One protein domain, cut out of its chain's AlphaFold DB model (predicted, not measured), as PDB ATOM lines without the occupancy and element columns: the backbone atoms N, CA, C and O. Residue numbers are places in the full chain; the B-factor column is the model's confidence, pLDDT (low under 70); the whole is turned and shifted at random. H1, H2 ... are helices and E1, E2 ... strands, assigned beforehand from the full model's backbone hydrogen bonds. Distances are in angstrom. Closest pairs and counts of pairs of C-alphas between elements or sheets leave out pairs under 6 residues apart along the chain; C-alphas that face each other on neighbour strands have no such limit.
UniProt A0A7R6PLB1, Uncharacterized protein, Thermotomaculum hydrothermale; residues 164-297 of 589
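What this domain is: This is residues 164 to 297 of the 589 residues of an uncharacterized protein of Thermotomaculum hydrothermale (UniProt A0A7R6PLB1). A twisted sheet of five strands is covered on one face by a row of three long helices, H2, H4 and H5, with H4 between the other two. The short helices H1 and H3 follow the ends of E1 and E4, the small hairpin of E2 and E3 sits beyond H2 at one end of the longest axis, and E6 sits beside H5 and E7 toward the other. The printed part has 134 residues with five named helices and eight named strands, in the order E1 H1 E2 E3 H2 E4 H3 H4 E5 H5 E6 E7 E8. The sheet is mixed, in the order E1 E4 E5 E8 E7, and the class is mixed, helices and strands. The whole is compact, with a radius of gyration of the C-alphas of 14.6 A and spans of 46 by 35 by 26 A.

How they stand to each other: E1, residues 165 to 169, is an edge strand, parallel to E4, residues 213 to 216, with N 168 and O 214 2.8 A apart. H1, residues 170 to 174, touches H2, residues 191 to 205; their closest C-alphas, of Leu 174 and Phe 194, are 7.2 A apart. E2, residues 178 to 180, and E3, residues 183 to 185, form an antiparallel hairpin, with N 178 and O 185 2.9 A apart. H2 lies over E4 at a height over the sheet of 10.6 A. H3, residues 218 to 224, touches H1, closest at the C-alphas of Ser 171 and Val 221, 5.5 A. H4, residues 231 to 245, touches H2 at a shallow tilt of 30 degrees, the same way, closest at the C-alphas of Phe 195 and Phe 238, 6.6 A. H4 only grazes the sheet, with residues 239 to 243. E4, H3, H4 and E5, residues 252 to 256, make a strand-helix-strand unit, two parallel neighbour strands joined through helices, with a right-handed crossover; N 215 and O 253 are 2.8 A apart. H5, residues 259 to 273, is on the same face as H2, in two layers, helices on one face of a sheet; its height over the sheet is 9.2 A. E6, residues 277 to 279, pairs with no named strand. E7, residues 286 to 288, and E8, residues 292 to 296, form a hairpin, with N 287 and O 294 2.8 A apart; E8 is parallel to E5, with N 254 and O 293 2.8 A apart. In H2, H3, H4 and H5 every O i to N i+4 pair is within hydrogen-bond range; in H1 0 of 1 is, beside 2 of 2 O i to N i+3 pairs.

Where its parts are: E1 begins at C-alpha 165, (-26.811, 41.587, 12.224), and is 13.5 A long. H2 is 20.5 A long, H4 21.5 A, H5 20.6 A, E5 13.1 A and E8 13.6 A. E8 ends at C-alpha 296, (-32.677, 31.106, 26.127).

The domain as a whole: The two C-alphas farthest apart, of Asp 181 and Lys 282, are 47.7 A apart. The printed part has no cut and no long link. Mean pLDDT of the printed part is 81.1; it is under 70 at residues 229 to 231, 246 to 249, 273 to 291 and 296 to 297.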
ATOM      1  N   TYR A 164     -26.826  44.780   9.371       93.62
ATOM      2  CA  TYR A 164     -26.812  45.152  10.781       93.62
ATOM      3  C   TYR A 164     -26.403  43.951  11.642       93.62
ATOM      4  O   TYR A 164     -25.409  44.021  12.368       93.62
ATOM      5  N   SER A 165     -27.103  42.825  11.497       92.06
ATOM      6  CA  SER A 165     -26.811  41.587  12.224       92.06
ATOM      7  C   SER A 165     -27.299  40.344  11.485       92.06
ATOM      8  O   SER A 165     -28.147  40.417  10.594       92.06
ATOM      9  N   VAL A 166     -26.791  39.181  11.892       92.62
ATOM     10  CA  VAL A 166     -27.200  37.869  11.367       92.62
ATOM     11  C   VAL A 166     -27.531  36.946  12.519       92.62
ATOM     12  O   VAL A 166     -26.751  36.866  13.462       92.62
ATOM     13  N   ALA A 167     -28.641  36.222  12.416       91.38
ATOM     14  CA  ALA A 167     -28.964  35.113  13.292       91.38
ATOM     15  C   ALA A 167     -28.955  33.801  12.514       91.38
ATOM     16  O   ALA A 167     -29.771  33.589  11.615       91.38
ATOM     17  N   LEU A 168     -28.022  32.924  12.863       92.50
ATOM     18  CA  LEU A 168     -27.746  31.689  12.146       92.50
ATOM     19  C   LEU A 168     -28.207  30.473  12.956       92.50
ATOM     20  O   LEU A 168     -27.766  30.267  14.086       92.50
ATOM     21  N   ASP A 169     -29.036  29.634  12.329       93.38
ATOM     22  CA  ASP A 169     -29.253  28.273  12.828       93.38
ATOM     23  C   ASP A 169     -28.013  27.477  12.433       93.38
ATOM     24  O   ASP A 169     -27.822  27.165  11.251       93.38
ATOM     25  N   VAL A 170     -27.143  27.187  13.395       93.81
ATOM     26  CA  VAL A 170     -25.847  26.575  13.095       93.81
ATOM     27  C   VAL A 170     -25.992  25.137  12.610       93.81
ATOM     28  O   VAL A 170     -25.099  24.642  11.930       93.81
ATOM     29  N   SER A 171     -27.137  24.487  12.839       93.44
ATOM     30  CA  SER A 171     -27.415  23.159  12.281       93.44
ATOM     31  C   SER A 171     -27.439  23.158  10.749       93.44
ATOM     32  O   SER A 171     -27.149  22.132  10.136       93.44
ATOM     33  N   LYS A 172     -27.656  24.312  10.101       92.12
ATOM     34  CA  LYS A 172     -27.499  24.444   8.644       92.12
ATOM     35  C   LYS A 172     -26.076  24.142   8.178       92.12
ATOM     36  O   LYS A 172     -25.893  23.657   7.064       92.12
ATOM     37  N   LEU A 173     -25.068  24.362   9.028       93.56
ATOM     38  CA  LEU A 173     -23.671  24.075   8.701       93.56
ATOM     39  C   LEU A 173     -23.358  22.570   8.639       93.56
ATOM     40  O   LEU A 173     -22.315  22.191   8.115       93.56
ATOM     41  N   LEU A 174     -24.269  21.697   9.091       95.06
ATOM     42  CA  LEU A 174     -24.123  20.238   8.978       95.06
ATOM     43  C   LEU A 174     -24.118  19.745   7.526       95.06
ATOM     44  O   LEU A 174     -23.568  18.684   7.231       95.06
ATOM     45  N   THR A 175     -24.755  20.483   6.616       91.38
ATOM     46  CA  THR A 175     -24.831  20.143   5.185       91.38
ATOM     47  C   THR A 175     -24.290  21.246   4.281       91.38
ATOM     48  O   THR A 175     -24.128  21.025   3.080       91.38
ATOM     49  N   PHE A 176     -23.986  22.414   4.847       89.75
ATOM     50  CA  PHE A 176     -23.492  23.567   4.114       89.75
ATOM     51  C   PHE A 176     -22.116  23.305   3.496       89.75
ATOM     52  O   PHE A 176     -21.224  22.731   4.120       89.75
ATOM     53  N   LYS A 177     -21.947  23.768   2.257       90.00
ATOM     54  CA  LYS A 177     -20.668  23.772   1.553       90.00
ATOM     55  C   LYS A 177     -20.464  25.125   0.897       90.00
ATOM     56  O   LYS A 177     -21.361  25.640   0.227       90.00
ATOM     57  N   TYR A 178     -19.270  25.670   1.054       90.25
ATOM     58  CA  TYR A 178     -18.865  26.908   0.412       90.25
ATOM     59  C   TYR A 178     -17.419  26.799  -0.044       90.25
ATOM     60  O   TYR A 178     -16.576  26.320   0.704       90.25
ATOM     61  N   ALA A 179     -17.142  27.272  -1.253       87.62
ATOM     62  CA  ALA A 179     -15.799  27.497  -1.755       87.62
ATOM     63  C   ALA A 179     -15.812  28.845  -2.485       87.62
ATOM     64  O   ALA A 179     -16.564  29.019  -3.448       87.62
ATOM     65  N   GLY A 180     -15.047  29.795  -1.960       81.38
ATOM     66  CA  GLY A 180     -14.658  31.044  -2.609       81.38
ATOM     67  C   GLY A 180     -13.135  31.172  -2.570       81.38
ATOM     68  O   GLY A 180     -12.468  30.330  -1.967       81.38
ATOM     69  N   ASP A 181     -12.587  32.221  -3.179       70.75
ATOM     70  CA  ASP A 181     -11.145  32.298  -3.477       70.75
ATOM     71  C   ASP A 181     -10.245  32.180  -2.233       70.75
ATOM     72  O   ASP A 181      -9.180  31.575  -2.299       70.75
ATOM     73  N   ASN A 182     -10.696  32.695  -1.082       76.06
ATOM     74  CA  ASN A 182      -9.926  32.711   0.172       76.06
ATOM     75  C   ASN A 182     -10.663  32.083   1.366       76.06
ATOM     76  O   ASN A 182     -10.206  32.181   2.505       76.06
ATOM     77  N   PHE A 183     -11.834  31.484   1.142       86.25
ATOM     78  CA  PHE A 183     -12.660  30.951   2.220       86.25
ATOM     79  C   PHE A 183     -13.434  29.726   1.753       86.25
ATOM     80  O   PHE A 183     -14.178  29.779   0.774       86.25
ATOM     81  N   PHE A 184     -13.295  28.626   2.488       88.62
ATOM     82  CA  PHE A 184     -14.049  27.410   2.234       88.62
ATOM     83  C   PHE A 184     -14.584  26.815   3.533       88.62
ATOM     84  O   PHE A 184     -13.960  26.889   4.592       88.62
ATOM     85  N   VAL A 185     -15.756  26.204   3.427       90.31
ATOM     86  CA  VAL A 185     -16.409  25.450   4.493       90.31
ATOM     87  C   VAL A 185     -16.861  24.139   3.881       90.31
ATOM     88  O   VAL A 185     -17.617  24.130   2.907       90.31
ATOM     89  N   ASN A 186     -16.383  23.040   4.449       90.00
ATOM     90  CA  ASN A 186     -16.750  21.695   4.031       90.00
ATOM     91  C   ASN A 186     -17.793  21.105   4.974       90.00
ATOM     92  O   ASN A 186     -17.971  21.563   6.101       90.00
ATOM     93  N   LYS A 187     -18.446  20.034   4.521       93.06
ATOM     94  CA  LYS A 187     -19.309  19.240   5.393       93.06
ATOM     95  C   LYS A 187     -18.469  18.681   6.561       93.06
ATOM     96  O   LYS A 187     -17.443  18.061   6.282       93.06
ATOM     97  N   PRO A 188     -18.882  18.868   7.825       95.31
ATOM     98  CA  PRO A 188     -18.166  18.315   8.971       95.31
ATOM     99  C   PRO A 188     -18.383  16.800   9.085       95.31
ATOM    100  O   PRO A 188     -19.503  16.323   8.879       95.31
ATOM    101  N   ASN A 189     -17.334  16.041   9.430       93.62
ATOM    102  CA  ASN A 189     -17.437  14.587   9.623       93.62
ATOM    103  C   ASN A 189     -17.761  14.208  11.073       93.62
ATOM    104  O   ASN A 189     -18.334  13.152  11.325       93.62
ATOM    105  N   ASN A 190     -17.401  15.068  12.022       92.31
ATOM    106  CA  ASN A 190     -17.614  14.883  13.452       92.31
ATOM    107  C   ASN A 190     -17.917  16.242  14.128       92.31
ATOM    108  O   ASN A 190     -17.875  17.296  13.486       92.31
ATOM    109  N   VAL A 191     -18.231  16.225  15.428       92.44
ATOM    110  CA  VAL A 191     -18.583  17.440  16.190       92.44
ATOM    111  C   VAL A 191     -17.421  18.438  16.310       92.44
ATOM    112  O   VAL A 191     -17.651  19.647  16.298       92.44
ATOM    113  N   LYS A 192     -16.175  17.957  16.359       91.19
ATOM    114  CA  LYS A 192     -14.983  18.811  16.400       91.19
ATOM    115  C   LYS A 192     -14.817  19.569  15.080       91.19
ATOM    116  O   LYS A 192     -14.744  20.796  15.103       91.19
ATOM    117  N   ASP A 193     -14.884  18.868  13.944       93.00
ATOM    118  CA  ASP A 193     -14.871  19.474  12.603       93.00
ATOM    119  C   ASP A 193     -15.977  20.535  12.469       93.00
ATOM    120  O   ASP A 193     -15.782  21.588  11.860       93.00
ATOM    121  N   PHE A 194     -17.159  20.267  13.041       95.44
ATOM    122  CA  PHE A 194     -18.271  21.213  13.035       95.44
ATOM    123  C   PHE A 194     -17.924  22.508  13.773       95.44
ATOM    124  O   PHE A 194     -18.124  23.585  13.210       95.44
ATOM    125  N   PHE A 195     -17.405  22.433  15.003       93.25
ATOM    126  CA  PHE A 195     -17.056  23.638  15.759       93.25
ATOM    127  C   PHE A 195     -15.896  24.404  15.122       93.25
ATOM    128  O   PHE A 195     -15.951  25.632  15.075       93.25
ATOM    129  N   GLU A 196     -14.907  23.720  14.542       91.38
ATOM    130  CA  GLU A 196     -13.848  24.371  13.760       91.38
ATOM    131  C   GLU A 196     -14.421  25.135  12.552       91.38
ATOM    132  O   GLU A 196     -14.063  26.292  12.305       91.38
ATOM    133  N   ASN A 197     -15.359  24.528  11.819       92.94
ATOM    134  CA  ASN A 197     -16.056  25.181  10.708       92.94
ATOM    135  C   ASN A 197     -16.943  26.344  11.172       92.94
ATOM    136  O   ASN A 197     -17.030  27.366  10.482       92.94
ATOM    137  N   LEU A 198     -17.588  26.208  12.333       93.88
ATOM    138  CA  LEU A 198     -18.388  27.263  12.942       93.88
ATOM    139  C   LEU A 198     -17.507  28.457  13.315       93.88
ATOM    140  O   LEU A 198     -17.833  29.570  12.921       93.88
ATOM    141  N   ILE A 199     -16.371  28.247  13.983       91.44
ATOM    142  CA  ILE A 199     -15.413  29.313  14.323       91.44
ATOM    143  C   ILE A 199     -14.975  30.059  13.058       91.44
ATOM    144  O   ILE A 199     -15.098  31.282  12.993       91.44
ATOM    145  N   LYS A 200     -14.544  29.333  12.016       90.00
ATOM    146  CA  LYS A 200     -14.152  29.927  10.725       90.00
ATOM    147  C   LYS A 200     -15.283  30.759  10.118       90.00
ATOM    148  O   LYS A 200     -15.058  31.875   9.656       90.00
ATOM    149  N   THR A 201     -16.507  30.236  10.163       91.69
ATOM    150  CA  THR A 201     -17.704  30.915   9.657       91.69
ATOM    151  C   THR A 201     -18.034  32.170  10.463       91.69
ATOM    152  O   THR A 201     -18.349  33.196   9.869       91.69
ATOM    153  N   LEU A 202     -17.927  32.134  11.791       91.25
ATOM    154  CA  LEU A 202     -18.170  33.289  12.657       91.25
ATOM    155  C   LEU A 202     -17.147  34.403  12.424       91.25
ATOM    156  O   LEU A 202     -17.537  35.561  12.274       91.25
ATOM    157  N   LEU A 203     -15.861  34.058  12.320       87.88
ATOM    158  CA  LEU A 203     -14.801  35.018  11.993       87.88
ATOM    159  C   LEU A 203     -15.029  35.659  10.623       87.88
ATOM    160  O   LEU A 203     -14.867  36.869  10.468       87.88
ATOM    161  N   PHE A 204     -15.451  34.864   9.638       88.12
ATOM    162  CA  PHE A 204     -15.765  35.373   8.310       88.12
ATOM    163  C   PHE A 204     -16.986  36.303   8.341       88.12
ATOM    164  O   PHE A 204     -16.891  37.442   7.884       88.12
ATOM    165  N   LEU A 205     -18.091  35.871   8.966       88.88
ATOM    166  CA  LEU A 205     -19.325  36.648   9.154       88.88
ATOM    167  C   LEU A 205     -19.099  37.974   9.884       88.88
ATOM    168  O   LEU A 205     -19.799  38.946   9.603       88.88
ATOM    169  N   ASN A 206     -18.107  38.053  10.770       87.50
ATOM    170  CA  ASN A 206     -17.802  39.274  11.511       87.50
ATOM    171  C   ASN A 206     -17.436  40.465  10.602       87.50
ATOM    172  O   ASN A 206     -17.636  41.628  10.968       87.50
ATOM    173  N   ASN A 207     -16.960  40.185   9.384       86.06
ATOM    174  CA  ASN A 207     -16.651  41.196   8.370       86.06
ATOM    175  C   ASN A 207     -17.898  41.732   7.641       86.06
ATOM    176  O   ASN A 207     -17.823  42.775   6.987       86.06
ATOM    177  N   PHE A 208     -19.041  41.057   7.796       88.19
ATOM    178  CA  PHE A 208     -20.293  41.297   7.072       88.19
ATOM    179  C   PHE A 208     -21.411  41.918   7.902       88.19
ATOM    180  O   PHE A 208     -22.464  42.248   7.355       88.19
ATOM    181  N   VAL A 209     -21.201  42.076   9.207       90.38
ATOM    182  CA  VAL A 209     -22.184  42.651  10.132       90.38
ATOM    183  C   VAL A 209     -21.652  43.913  10.793       90.38
ATOM    184  O   VAL A 209     -20.444  44.057  10.961       90.38
ATOM    185  N   ASN A 210     -22.531  44.830  11.184       89.88
ATOM    186  CA  ASN A 210     -22.168  46.049  11.911       89.88
ATOM    187  C   ASN A 210     -22.330  45.919  13.430       89.88
ATOM    188  O   ASN A 210     -21.630  46.622  14.147       89.88
ATOM    189  N   SER A 211     -23.218  45.042  13.911       88.12
ATOM    190  CA  SER A 211     -23.604  44.956  15.327       88.12
ATOM    191  C   SER A 211     -23.214  43.630  15.980       88.12
ATOM    192  O   SER A 211     -22.160  43.541  16.593       88.12
ATOM    193  N   SER A 212     -24.037  42.586  15.868       86.31
ATOM    194  CA  SER A 212     -23.813  41.300  16.542       86.31
ATOM    195  C   SER A 212     -24.065  40.131  15.598       86.31
ATOM    196  O   SER A 212     -24.832  40.240  14.634       86.31
ATOM    197  N   ILE A 213     -23.454  38.992  15.909       90.62
ATOM    198  CA  ILE A 213     -23.814  37.703  15.317       90.62
ATOM    199  C   ILE A 213     -24.600  36.937  16.367       90.62
ATOM    200  O   ILE A 213     -24.186  36.878  17.519       90.62
ATOM    201  N   PHE A 214     -25.717  36.344  15.974       90.25
ATOM    202  CA  PHE A 214     -26.501  35.462  16.815       90.25
ATOM    203  C   PHE A 214     -26.394  34.033  16.279       90.25
ATOM    204  O   PHE A 214     -26.484  33.817  15.069       90.25
ATOM    205  N   ILE A 215     -26.232  33.051  17.158       92.12
ATOM    206  CA  ILE A 215     -26.254  31.632  16.800       92.12
ATOM    207  C   ILE A 215     -27.223  30.856  17.677       92.12
ATOM    208  O   ILE A 215     -27.407  31.184  18.845       92.12
ATOM    209  N   PHE A 216     -27.828  29.818  17.115       92.62
ATOM    210  CA  PHE A 216     -28.726  28.909  17.825       92.62
ATOM    211  C   PHE A 216     -28.749  27.534  17.153       92.62
ATOM    212  O   PHE A 216     -28.268  27.386  16.030       92.62
ATOM    213  N   GLY A 217     -29.320  26.529  17.823       91.38
ATOM    214  CA  GLY A 217     -29.460  25.177  17.269       91.38
ATOM    215  C   GLY A 217     -28.259  24.260  17.510       91.38
ATOM    216  O   GLY A 217     -28.108  23.262  16.806       91.38
ATOM    217  N   ILE A 218     -27.423  24.561  18.510       91.50
ATOM    218  CA  ILE A 218     -26.298  23.705  18.928       91.50
ATOM    219  C   ILE A 218     -26.807  22.327  19.380       91.50
ATOM    220  O   ILE A 218     -26.213  21.298  19.065       91.50
ATOM    221  N   GLU A 219     -27.980  22.266  20.000       89.31
ATOM    222  CA  GLU A 219     -28.621  21.020  20.429       89.31
ATOM    223  C   GLU A 219     -28.947  20.104  19.243       89.31
ATOM    224  O   GLU A 219     -28.829  18.880  19.332       89.31
ATOM    225  N   LYS A 220     -29.327  20.685  18.095       91.69
ATOM    226  CA  LYS A 220     -29.588  19.922  16.864       91.69
ATOM    227  C   LYS A 220     -28.297  19.290  16.332       91.69
ATOM    228  O   LYS A 220     -28.341  18.183  15.801       91.69
ATOM    229  N   VAL A 221     -27.162  19.968  16.495       93.06
ATOM    230  CA  VAL A 221     -25.830  19.474  16.108       93.06
ATOM    231  C   VAL A 221     -25.417  18.303  16.995       93.06
ATOM    232  O   VAL A 221     -25.007  17.264  16.480       93.06
ATOM    233  N   PHE A 222     -25.593  18.423  18.312       92.38
ATOM    234  CA  PHE A 222     -25.319  17.326  19.247       92.38
ATOM    235  C   PHE A 222     -26.191  16.112  18.976       92.38
ATOM    236  O   PHE A 222     -25.680  14.995  18.889       92.38
ATOM    237  N   LYS A 223     -27.483  16.332  18.716       91.69
ATOM    238  CA  LYS A 223     -28.392  15.267  18.294       91.69
ATOM    239  C   LYS A 223     -27.944  14.606  16.984       91.69
ATOM    240  O   LYS A 223     -28.017  13.386  16.878       91.69
ATOM    241  N   TYR A 224     -27.475  15.381  16.003       93.62
ATOM    242  CA  TYR A 224     -27.008  14.859  14.712       93.62
ATOM    243  C   TYR A 224     -25.795  13.933  14.860       93.62
ATOM    244  O   TYR A 224     -25.794  12.831  14.316       93.62
ATOM    245  N   PHE A 225     -24.789  14.354  15.630       93.06
ATOM    246  CA  PHE A 225     -23.578  13.564  15.871       93.06
ATOM    247  C   PHE A 225     -23.725  12.529  16.997       93.06
ATOM    248  O   PHE A 225     -22.751  11.854  17.316       93.06
ATOM    249  N   LYS A 226     -24.929  12.374  17.573       90.94
ATOM    250  CA  LYS A 226     -25.218  11.474  18.705       90.94
ATOM    251  C   LYS A 226     -24.272  11.695  19.892       90.94
ATOM    252  O   LYS A 226     -23.812  10.742  20.515       90.94
ATOM    253  N   VAL A 227     -23.967  12.956  20.180       83.56
ATOM    254  CA  VAL A 227     -23.062  13.328  21.268       83.56
ATOM    255  C   VAL A 227     -23.774  13.127  22.610       83.56
ATOM    256  O   VAL A 227     -24.918  13.553  22.771       83.56
ATOM    257  N   THR A 228     -23.113  12.448  23.549       79.50
ATOM    258  CA  THR A 228     -23.582  12.217  24.928       79.50
ATOM    259  C   THR A 228     -23.361  13.466  25.799       79.50
ATOM    260  O   THR A 228     -23.030  14.534  25.285       79.50
ATOM    261  N   GLU A 229     -23.531  13.378  27.126       64.81
ATOM    262  CA  GLU A 229     -23.317  14.512  28.050       64.81
ATOM    263  C   GLU A 229     -21.895  15.118  28.012       64.81
ATOM    264  O   GLU A 229     -21.723  16.292  28.366       64.81
ATOM    265  N   GLU A 230     -20.906  14.361  27.517       63.94
ATOM    266  CA  GLU A 230     -19.541  14.819  27.192       63.94
ATOM    267  C   GLU A 230     -19.523  15.879  26.069       63.94
ATOM    268  O   GLU A 230     -18.561  16.626  25.911       63.94
ATOM    269  N   GLY A 231     -20.622  16.042  25.323       65.50
ATOM    270  CA  GLY A 231     -20.786  17.088  24.306       65.50
ATOM    271  C   GLY A 231     -20.685  18.509  24.834       65.50
ATOM    272  O   GLY A 231     -20.357  19.433  24.090       65.50
ATOM    273  N   ALA A 232     -20.917  18.683  26.132       72.81
ATOM    274  CA  ALA A 232     -20.719  19.969  26.763       72.81
ATOM    275  C   ALA A 232     -19.252  20.410  26.765       72.81
ATOM    276  O   ALA A 232     -19.014  21.609  26.664       72.81
ATOM    277  N   ASP A 233     -18.289  19.489  26.821       84.19
ATOM    278  CA  ASP A 233     -16.869  19.853  26.860       84.19
ATOM    279  C   ASP A 233     -16.441  20.463  25.523       84.19
ATOM    280  O   ASP A 233     -15.823  21.524  25.504       84.19
ATOM    281  N   PHE A 234     -16.924  19.917  24.399       86.12
ATOM    282  CA  PHE A 234     -16.744  20.536  23.080       86.12
ATOM    283  C   PHE A 234     -17.347  21.942  22.997       86.12
ATOM    284  O   PHE A 234     -16.779  22.825  22.351       86.12
ATOM    285  N   PHE A 235     -18.500  22.171  23.636       88.12
ATOM    286  CA  PHE A 235     -19.096  23.503  23.683       88.12
ATOM    287  C   PHE A 235     -18.266  24.468  24.533       88.12
ATOM    288  O   PHE A 235     -18.049  25.603  24.114       88.12
ATOM    289  N   ILE A 236     -17.769  24.033  25.693       87.94
ATOM    290  CA  ILE A 236     -16.901  24.854  26.546       87.94
ATOM    291  C   ILE A 236     -15.574  25.167  25.841       87.94
ATOM    292  O   ILE A 236     -15.146  26.322  25.852       87.94
ATOM    293  N   ASP A 237     -14.967  24.199  25.157       88.94
ATOM    294  CA  ASP A 237     -13.763  24.412  24.346       88.94
ATOM    295  C   ASP A 237     -14.010  25.417  23.217       88.94
ATOM    296  O   ASP A 237     -13.194  26.313  22.981       88.94
ATOM    297  N   PHE A 238     -15.168  25.326  22.558       90.50
ATOM    298  CA  PHE A 238     -15.607  26.322  21.587       90.50
ATOM    299  C   PHE A 238     -15.721  27.717  22.220       90.50
ATOM    300  O   PHE A 238     -15.161  28.666  21.670       90.50
ATOM    301  N   LEU A 239     -16.384  27.862  23.375       87.88
ATOM    302  CA  LEU A 239     -16.507  29.152  24.070       87.88
ATOM    303  C   LEU A 239     -15.133  29.736  24.414       87.88
ATOM    304  O   LEU A 239     -14.873  30.904  24.124       87.88
ATOM    305  N   LYS A 240     -14.237  28.912  24.968       87.19
ATOM    306  CA  LYS A 240     -12.860  29.293  25.303       87.19
ATOM    307  C   LYS A 240     -12.101  29.792  24.074       87.19
ATOM    308  O   LYS A 240     -11.436  30.826  24.133       87.19
ATOM    309  N   HIS A 241     -12.210  29.077  22.957       87.31
ATOM    310  CA  HIS A 241     -11.531  29.447  21.722       87.31
ATOM    311  C   HIS A 241     -12.094  30.743  21.130       87.31
ATOM    312  O   HIS A 241     -11.331  31.643  20.781       87.31
ATOM    313  N   VAL A 242     -13.419  30.882  21.070       84.56
ATOM    314  CA  VAL A 242     -14.072  32.088  20.548       84.56
ATOM    315  C   VAL A 242     -13.728  33.313  21.392       84.56
ATOM    316  O   VAL A 242     -13.349  34.323  20.809       84.56
ATOM    317  N   GLU A 243     -13.769  33.232  22.724       80.31
ATOM    318  CA  GLU A 243     -13.356  34.345  23.598       80.31
ATOM    319  C   GLU A 243     -11.890  34.748  23.384       80.31
ATOM    320  O   GLU A 243     -11.567  35.934  23.400       80.31
ATOM    321  N   SER A 244     -10.999  33.787  23.110       77.69
ATOM    322  CA  SER A 244      -9.589  34.091  22.821       77.69
ATOM    323  C   SER A 244      -9.365  34.775  21.465       77.69
ATOM    324  O   SER A 244      -8.395  35.512  21.297       77.69
ATOM    325  N   LEU A 245     -10.256  34.540  20.494       71.94
ATOM    326  CA  LEU A 245     -10.129  35.037  19.122       71.94
ATOM    327  C   LEU A 245     -10.945  36.301  18.843       71.94
ATOM    328  O   LEU A 245     -10.582  37.081  17.958       71.94
ATOM    329  N   PHE A 246     -12.066  36.501  19.538       59.19
ATOM    330  CA  PHE A 246     -12.951  37.640  19.314       59.19
ATOM    331  C   PHE A 246     -12.349  38.915  19.916       59.19
ATOM    332  O   PHE A 246     -12.725  39.394  20.977       59.19
ATOM    333  N   LEU A 247     -11.426  39.517  19.167       52.25
ATOM    334  CA  LEU A 247     -10.867  40.852  19.414       52.25
ATOM    335  C   LEU A 247     -11.790  41.989  18.938       52.25
ATOM    336  O   LEU A 247     -11.364  43.137  18.829       52.25
ATOM    337  N   SER A 248     -13.033  41.676  18.577       58.03
ATOM    338  CA  SER A 248     -13.936  42.611  17.914       58.03
ATOM    339  C   SER A 248     -14.921  43.216  18.909       58.03
ATOM    340  O   SER A 248     -15.487  42.488  19.716       58.03
ATOM    341  N   ASP A 249     -15.210  44.515  18.784       63.91
ATOM    342  CA  ASP A 249     -16.234  45.202  19.590       63.91
ATOM    343  C   ASP A 249     -17.681  44.735  19.262       63.91
ATOM    344  O   ASP A 249     -18.652  45.308  19.748       63.91
ATOM    345  N   LYS A 250     -17.846  43.701  18.421       77.62
ATOM    346  CA  LYS A 250     -19.128  43.088  18.050       77.62
ATOM    347  C   LYS A 250     -19.345  41.798  18.848       77.62
ATOM    348  O   LYS A 250     -18.622  40.826  18.604       77.62
ATOM    349  N   PRO A 251     -20.328  41.749  19.761       78.44
ATOM    350  CA  PRO A 251     -20.545  40.572  20.590       78.44
ATOM    351  C   PRO A 251     -21.171  39.410  19.800       78.44
ATOM    352  O   PRO A 251     -22.012  39.612  18.912       78.44
ATOM    353  N   LEU A 252     -20.792  38.181  20.158       86.75
ATOM    354  CA  LEU A 252     -21.454  36.948  19.726       86.75
ATOM    355  C   LEU A 252     -22.575  36.612  20.710       86.75
ATOM    356  O   LEU A 252     -22.365  36.504  21.911       86.75
ATOM    357  N   LYS A 253     -23.781  36.386  20.210       87.06
ATOM    358  CA  LYS A 253     -24.940  36.042  21.029       87.06
ATOM    359  C   LYS A 253     -25.332  34.594  20.756       87.06
ATOM    360  O   LYS A 253     -25.593  34.231  19.615       87.06
ATOM    361  N   ILE A 254     -25.342  33.751  21.778       87.56
ATOM    362  CA  ILE A 254     -25.637  32.322  21.654       87.56
ATOM    363  C   ILE A 254     -26.983  32.053  22.306       87.56
ATOM    364  O   ILE A 254     -27.213  32.428  23.448       87.56
ATOM    365  N   PHE A 255     -27.872  31.383  21.593       86.38
ATOM    366  CA  PHE A 255     -29.159  30.984  22.121       86.38
ATOM    367  C   PHE A 255     -29.214  29.472  22.320       86.38
ATOM    368  O   PHE A 255     -29.035  28.720  21.358       86.38
ATOM    369  N   LEU A 256     -29.492  29.046  23.551       84.50
ATOM    370  CA  LEU A 256     -29.606  27.640  23.938       84.50
ATOM    371  C   LEU A 256     -31.013  27.355  24.479       84.50
ATOM    372  O   LEU A 256     -31.619  28.177  25.151       84.50
ATOM    373  N   LYS A 257     -31.564  26.190  24.163       82.56
ATOM    374  CA  LYS A 257     -32.766  25.618  24.787       82.56
ATOM    375  C   LYS A 257     -32.395  24.642  25.908       82.56
ATOM    376  O   LYS A 257     -33.204  24.416  26.805       82.56
ATOM    377  N   ASP A 258     -31.197  24.058  25.859       81.12
ATOM    378  CA  ASP A 258     -30.726  23.114  26.872       81.12
ATOM    379  C   ASP A 258     -30.220  23.834  28.136       81.12
ATOM    380  O   ASP A 258     -29.166  24.479  28.147       81.12
ATOM    381  N   LYS A 259     -30.962  23.667  29.236       77.62
ATOM    382  CA  LYS A 259     -30.618  24.232  30.547       77.62
ATOM    383  C   LYS A 259     -29.298  23.691  31.104       77.62
ATOM    384  O   LYS A 259     -28.600  24.428  31.794       77.62
ATOM    385  N   ASN A 260     -28.923  22.449  30.804       79.50
ATOM    386  CA  ASN A 260     -27.664  21.877  31.284       79.50
ATOM    387  C   ASN A 260     -26.462  22.549  30.613       79.50
ATOM    388  O   ASN A 260     -25.488  22.876  31.295       79.50
ATOM    389  N   LEU A 261     -26.541  22.823  29.306       80.62
ATOM    390  CA  LEU A 261     -25.508  23.583  28.593       80.62
ATOM    391  C   LEU A 261     -25.410  25.022  29.110       80.62
ATOM    392  O   LEU A 261     -24.300  25.511  29.328       80.62
ATOM    393  N   MET A 262     -26.549  25.668  29.385       79.38
ATOM    394  CA  MET A 262     -26.587  26.995  30.012       79.38
ATOM    395  C   MET A 262     -25.881  27.009  31.374       79.38
ATOM    396  O   MET A 262     -25.019  27.855  31.612       79.38
ATOM    397  N   VAL A 263     -26.190  26.049  32.254       77.81
ATOM    398  CA  VAL A 263     -25.566  25.933  33.584       77.81
ATOM    399  C   VAL A 263     -24.065  25.661  33.475       77.81
ATOM    400  O   VAL A 263     -23.281  26.273  34.201       77.81
ATOM    401  N   LYS A 264     -23.638  24.777  32.566       80.31
ATOM    402  CA  LYS A 264     -22.210  24.502  32.344       80.31
ATOM    403  C   LYS A 264     -21.468  25.743  31.838       80.31
ATOM    404  O   LYS A 264     -20.401  26.052  32.361       80.31
ATOM    405  N   ALA A 265     -22.049  26.499  30.906       80.25
ATOM    406  CA  ALA A 265     -21.455  27.749  30.435       80.25
ATOM    407  C   ALA A 265     -21.383  28.817  31.541       80.25
ATOM    408  O   ALA A 265     -20.351  29.464  31.698       80.25
ATOM    409  N   ALA A 266     -22.433  28.960  32.358       75.88
ATOM    410  CA  ALA A 266     -22.428  29.862  33.512       75.88
ATOM    411  C   ALA A 266     -21.323  29.506  34.518       75.88
ATOM    412  O   ALA A 266     -20.587  30.382  34.972       75.88
ATOM    413  N   ARG A 267     -21.152  28.211  34.824       77.56
ATOM    414  CA  ARG A 267     -20.061  27.727  35.685       77.56
ATOM    415  C   ARG A 267     -18.690  28.034  35.091       77.56
ATOM    416  O   ARG A 267     -17.833  28.525  35.817       77.56
ATOM    417  N   PHE A 268     -18.502  27.806  33.789       81.00
ATOM    418  CA  PHE A 268     -17.255  28.131  33.097       81.00
ATOM    419  C   PHE A 268     -16.882  29.612  33.254       81.00
ATOM    420  O   PHE A 268     -15.754  29.905  33.653       81.00
ATOM    421  N   TYR A 269     -17.817  30.537  33.012       77.25
ATOM    422  CA  TYR A 269     -17.542  31.972  33.144       77.25
ATOM    423  C   TYR A 269     -17.336  32.420  34.591       77.25
ATOM    424  O   TYR A 269     -16.430  33.206  34.863       77.25
ATOM    425  N   SER A 270     -18.117  31.884  35.528       72.19
ATOM    426  CA  SER A 270     -17.950  32.179  36.953       72.19
ATOM    427  C   SER A 270     -16.581  31.721  37.474       72.19
ATOM    428  O   SER A 270     -15.885  32.487  38.137       72.19
ATOM    429  N   GLN A 271     -16.143  30.511  37.111       75.31
ATOM    430  CA  GLN A 271     -14.878  29.938  37.585       75.31
ATOM    431  C   GLN A 271     -13.640  30.552  36.920       75.31
ATOM    432  O   GLN A 271     -12.647  30.785  37.600       75.31
ATOM    433  N   ASN A 272     -13.679  30.803  35.607       72.12
ATOM    434  CA  ASN A 272     -12.494  31.250  34.859       72.12
ATOM    435  C   ASN A 272     -12.386  32.773  34.737       72.12
ATOM    436  O   ASN A 272     -11.304  33.285  34.467       72.12
ATOM    437  N   PHE A 273     -13.496  33.496  34.909       69.31
ATOM    438  CA  PHE A 273     -13.551  34.943  34.700       69.31
ATOM    439  C   PHE A 273     -14.250  35.690  35.843       69.31
ATOM    440  O   PHE A 273     -14.579  36.853  35.678       69.31
ATOM    441  N   CYS A 274     -14.539  35.059  36.988       65.44
ATOM    442  CA  CYS A 274     -15.234  35.705  38.118       65.44
ATOM    443  C   CYS A 274     -16.518  36.468  37.719       65.44
ATOM    444  O   CYS A 274     -16.956  37.385  38.419       65.44
ATOM    445  N   LEU A 275     -17.123  36.098  36.583       65.69
ATOM    446  CA  LEU A 275     -18.321  36.733  36.054       65.69
ATOM    447  C   LEU A 275     -19.510  36.070  36.726       65.69
ATOM    448  O   LEU A 275     -20.041  35.061  36.257       65.69
ATOM    449  N   LYS A 276     -19.894  36.630  37.872       62.78
ATOM    450  CA  LYS A 276     -21.103  36.222  38.573       62.78
ATOM    451  C   LYS A 276     -22.321  36.769  37.829       62.78
ATOM    452  O   LYS A 276     -22.510  37.977  37.663       62.78
ATOM    453  N   SER A 277     -23.143  35.849  37.348       56.12
ATOM    454  CA  SER A 277     -24.440  36.125  36.740       56.12
ATOM    455  C   SER A 277     -25.395  35.010  37.116       56.12
ATOM    456  O   SER A 277     -25.063  33.837  36.935       56.12
ATOM    457  N   GLU A 278     -26.551  35.355  37.668       53.94
ATOM    458  CA  GLU A 278     -27.530  34.370  38.102       53.94
ATOM    459  C   GLU A 278     -28.840  34.696  37.424       53.94
ATOM    460  O   GLU A 278     -29.273  35.846  37.302       53.94
ATOM    461  N   ILE A 279     -29.435  33.615  36.947       51.34
ATOM    462  CA  ILE A 279     -30.752  33.565  36.360       51.34
ATOM    463  C   ILE A 279     -31.726  33.899  37.481       51.34
ATOM    464  O   ILE A 279     -31.971  33.076  38.361       51.34
ATOM    465  N   ALA A 280     -32.294  35.101  37.460       46.50
ATOM    466  CA  ALA A 280     -33.268  35.445  38.477       46.50
ATOM    467  C   ALA A 280     -34.581  34.676  38.300       46.50
ATOM    468  O   ALA A 280     -35.312  34.580  39.264       46.50
ATOM    469  N   THR A 281     -34.945  34.116  37.136       47.03
ATOM    470  CA  THR A 281     -36.332  33.635  36.968       47.03
ATOM    471  C   THR A 281     -36.490  32.312  36.225       47.03
ATOM    472  O   THR A 281     -35.735  31.955  35.326       47.03
ATOM    473  N   LYS A 282     -37.567  31.585  36.564       48.91
ATOM    474  CA  LYS A 282     -37.966  30.295  35.965       48.91
ATOM    475  C   LYS A 282     -38.202  30.334  34.437       48.91
ATOM    476  O   LYS A 282     -38.425  29.269  33.859       48.91
ATOM    477  N   LYS A 283     -38.208  31.515  33.794       49.53
ATOM    478  CA  LYS A 283     -38.727  31.739  32.427       49.53
ATOM    479  C   LYS A 283     -37.697  32.174  31.370       49.53
ATOM    480  O   LYS A 283     -38.013  32.016  30.195       49.53
ATOM    481  N   ALA A 284     -36.528  32.711  31.735       50.00
ATOM    482  CA  ALA A 284     -35.464  33.035  30.774       50.00
ATOM    483  C   ALA A 284     -34.094  33.167  31.459       50.00
ATOM    484  O   ALA A 284     -33.962  33.891  32.445       50.00
ATOM    485  N   SER A 285     -33.078  32.517  30.900       55.44
ATOM    486  CA  SER A 285     -31.706  32.486  31.414       55.44
ATOM    487  C   SER A 285     -30.780  33.413  30.618       55.44
ATOM    488  O   SER A 285     -30.912  33.501  29.399       55.44
ATOM    489  N   TYR A 286     -29.825  34.073  31.289       63.50
ATOM    490  CA  TYR A 286     -28.739  34.845  30.664       63.50
ATOM    491  C   TYR A 286     -27.392  34.526  31.310       63.50
ATOM    492  O   TYR A 286     -27.284  34.474  32.532       63.50
ATOM    493  N   VAL A 287     -26.363  34.386  30.479       63.91
ATOM    494  CA  VAL A 287     -24.962  34.257  30.885       63.91
ATOM    495  C   VAL A 287     -24.159  35.301  30.104       63.91
ATOM    496  O   VAL A 287     -23.921  35.120  28.904       63.91
ATOM    497  N   PRO A 288     -23.801  36.440  30.715       63.62
ATOM    498  CA  PRO A 288     -22.933  37.416  30.099       63.62
ATOM    499  C   PRO A 288     -21.493  36.914  30.119       63.62
ATOM    500  O   PRO A 288     -21.055  36.203  31.021       63.62
ATOM    501  N   SER A 289     -20.731  37.364  29.143       67.94
ATOM    502  CA  SER A 289     -19.285  37.278  29.166       67.94
ATOM    503  C   SER A 289     -18.693  38.512  28.501       67.94
ATOM    504  O   SER A 289     -19.416  39.463  28.175       67.94
ATOM    505  N   ARG A 290     -17.368  38.536  28.353       65.50
ATOM    506  CA  ARG A 290     -16.673  39.703  27.823       65.50
ATOM    507  C   ARG A 290     -17.082  39.998  26.388       65.50
ATOM    508  O   ARG A 290     -17.275  41.167  26.083       65.50
ATOM    509  N   ASN A 291     -17.247  38.983  25.542       69.94
ATOM    510  CA  ASN A 291     -17.643  39.157  24.142       69.94
ATOM    511  C   ASN A 291     -18.780  38.225  23.715       69.94
ATOM    512  O   ASN A 291     -19.335  38.405  22.629       69.94
ATOM    513  N   ILE A 292     -19.148  37.248  24.544       76.75
ATOM    514  CA  ILE A 292     -20.259  36.330  24.291       76.75
ATOM    515  C   ILE A 292     -21.444  36.652  25.224       76.75
ATOM    516  O   ILE A 292     -21.276  36.949  26.403       76.75
ATOM    517  N   SER A 293     -22.680  36.577  24.743       76.69
ATOM    518  CA  SER A 293     -23.851  36.545  25.630       76.69
ATOM    519  C   SER A 293     -24.684  35.320  25.322       76.69
ATOM    520  O   SER A 293     -25.123  35.168  24.183       76.69
ATOM    521  N   ILE A 294     -24.924  34.469  26.311       75.75
ATOM    522  CA  ILE A 294     -25.735  33.268  26.136       75.75
ATOM    523  C   ILE A 294     -27.115  33.503  26.741       75.75
ATOM    524  O   ILE A 294     -27.211  34.061  27.833       75.75
ATOM    525  N   SER A 295     -28.180  33.112  26.049       74.88
ATOM    526  CA  SER A 295     -29.544  33.230  26.560       74.88
ATOM    527  C   SER A 295     -30.477  32.141  26.056       74.88
ATOM    528  O   SER A 295     -30.132  31.401  25.140       74.88
ATOM    529  N   ASP A 296     -31.686  32.072  26.605       69.81
ATOM    530  CA  ASP A 296     -32.677  31.106  26.127       69.81
ATOM    531  C   ASP A 296     -33.194  31.458  24.719       69.81
ATOM    532  O   ASP A 296     -33.361  32.630  24.368       69.81
ATOM    533  N   SER A 297     -33.421  30.442  23.880       63.44
ATOM    534  CA  SER A 297     -33.792  30.622  22.467       63.44
ATOM    535  C   SER A 297     -35.120  31.346  22.252       63.44
ATOM    536  O   SER A 297     -36.168  30.869  22.671       63.44
TER     537      SER A 297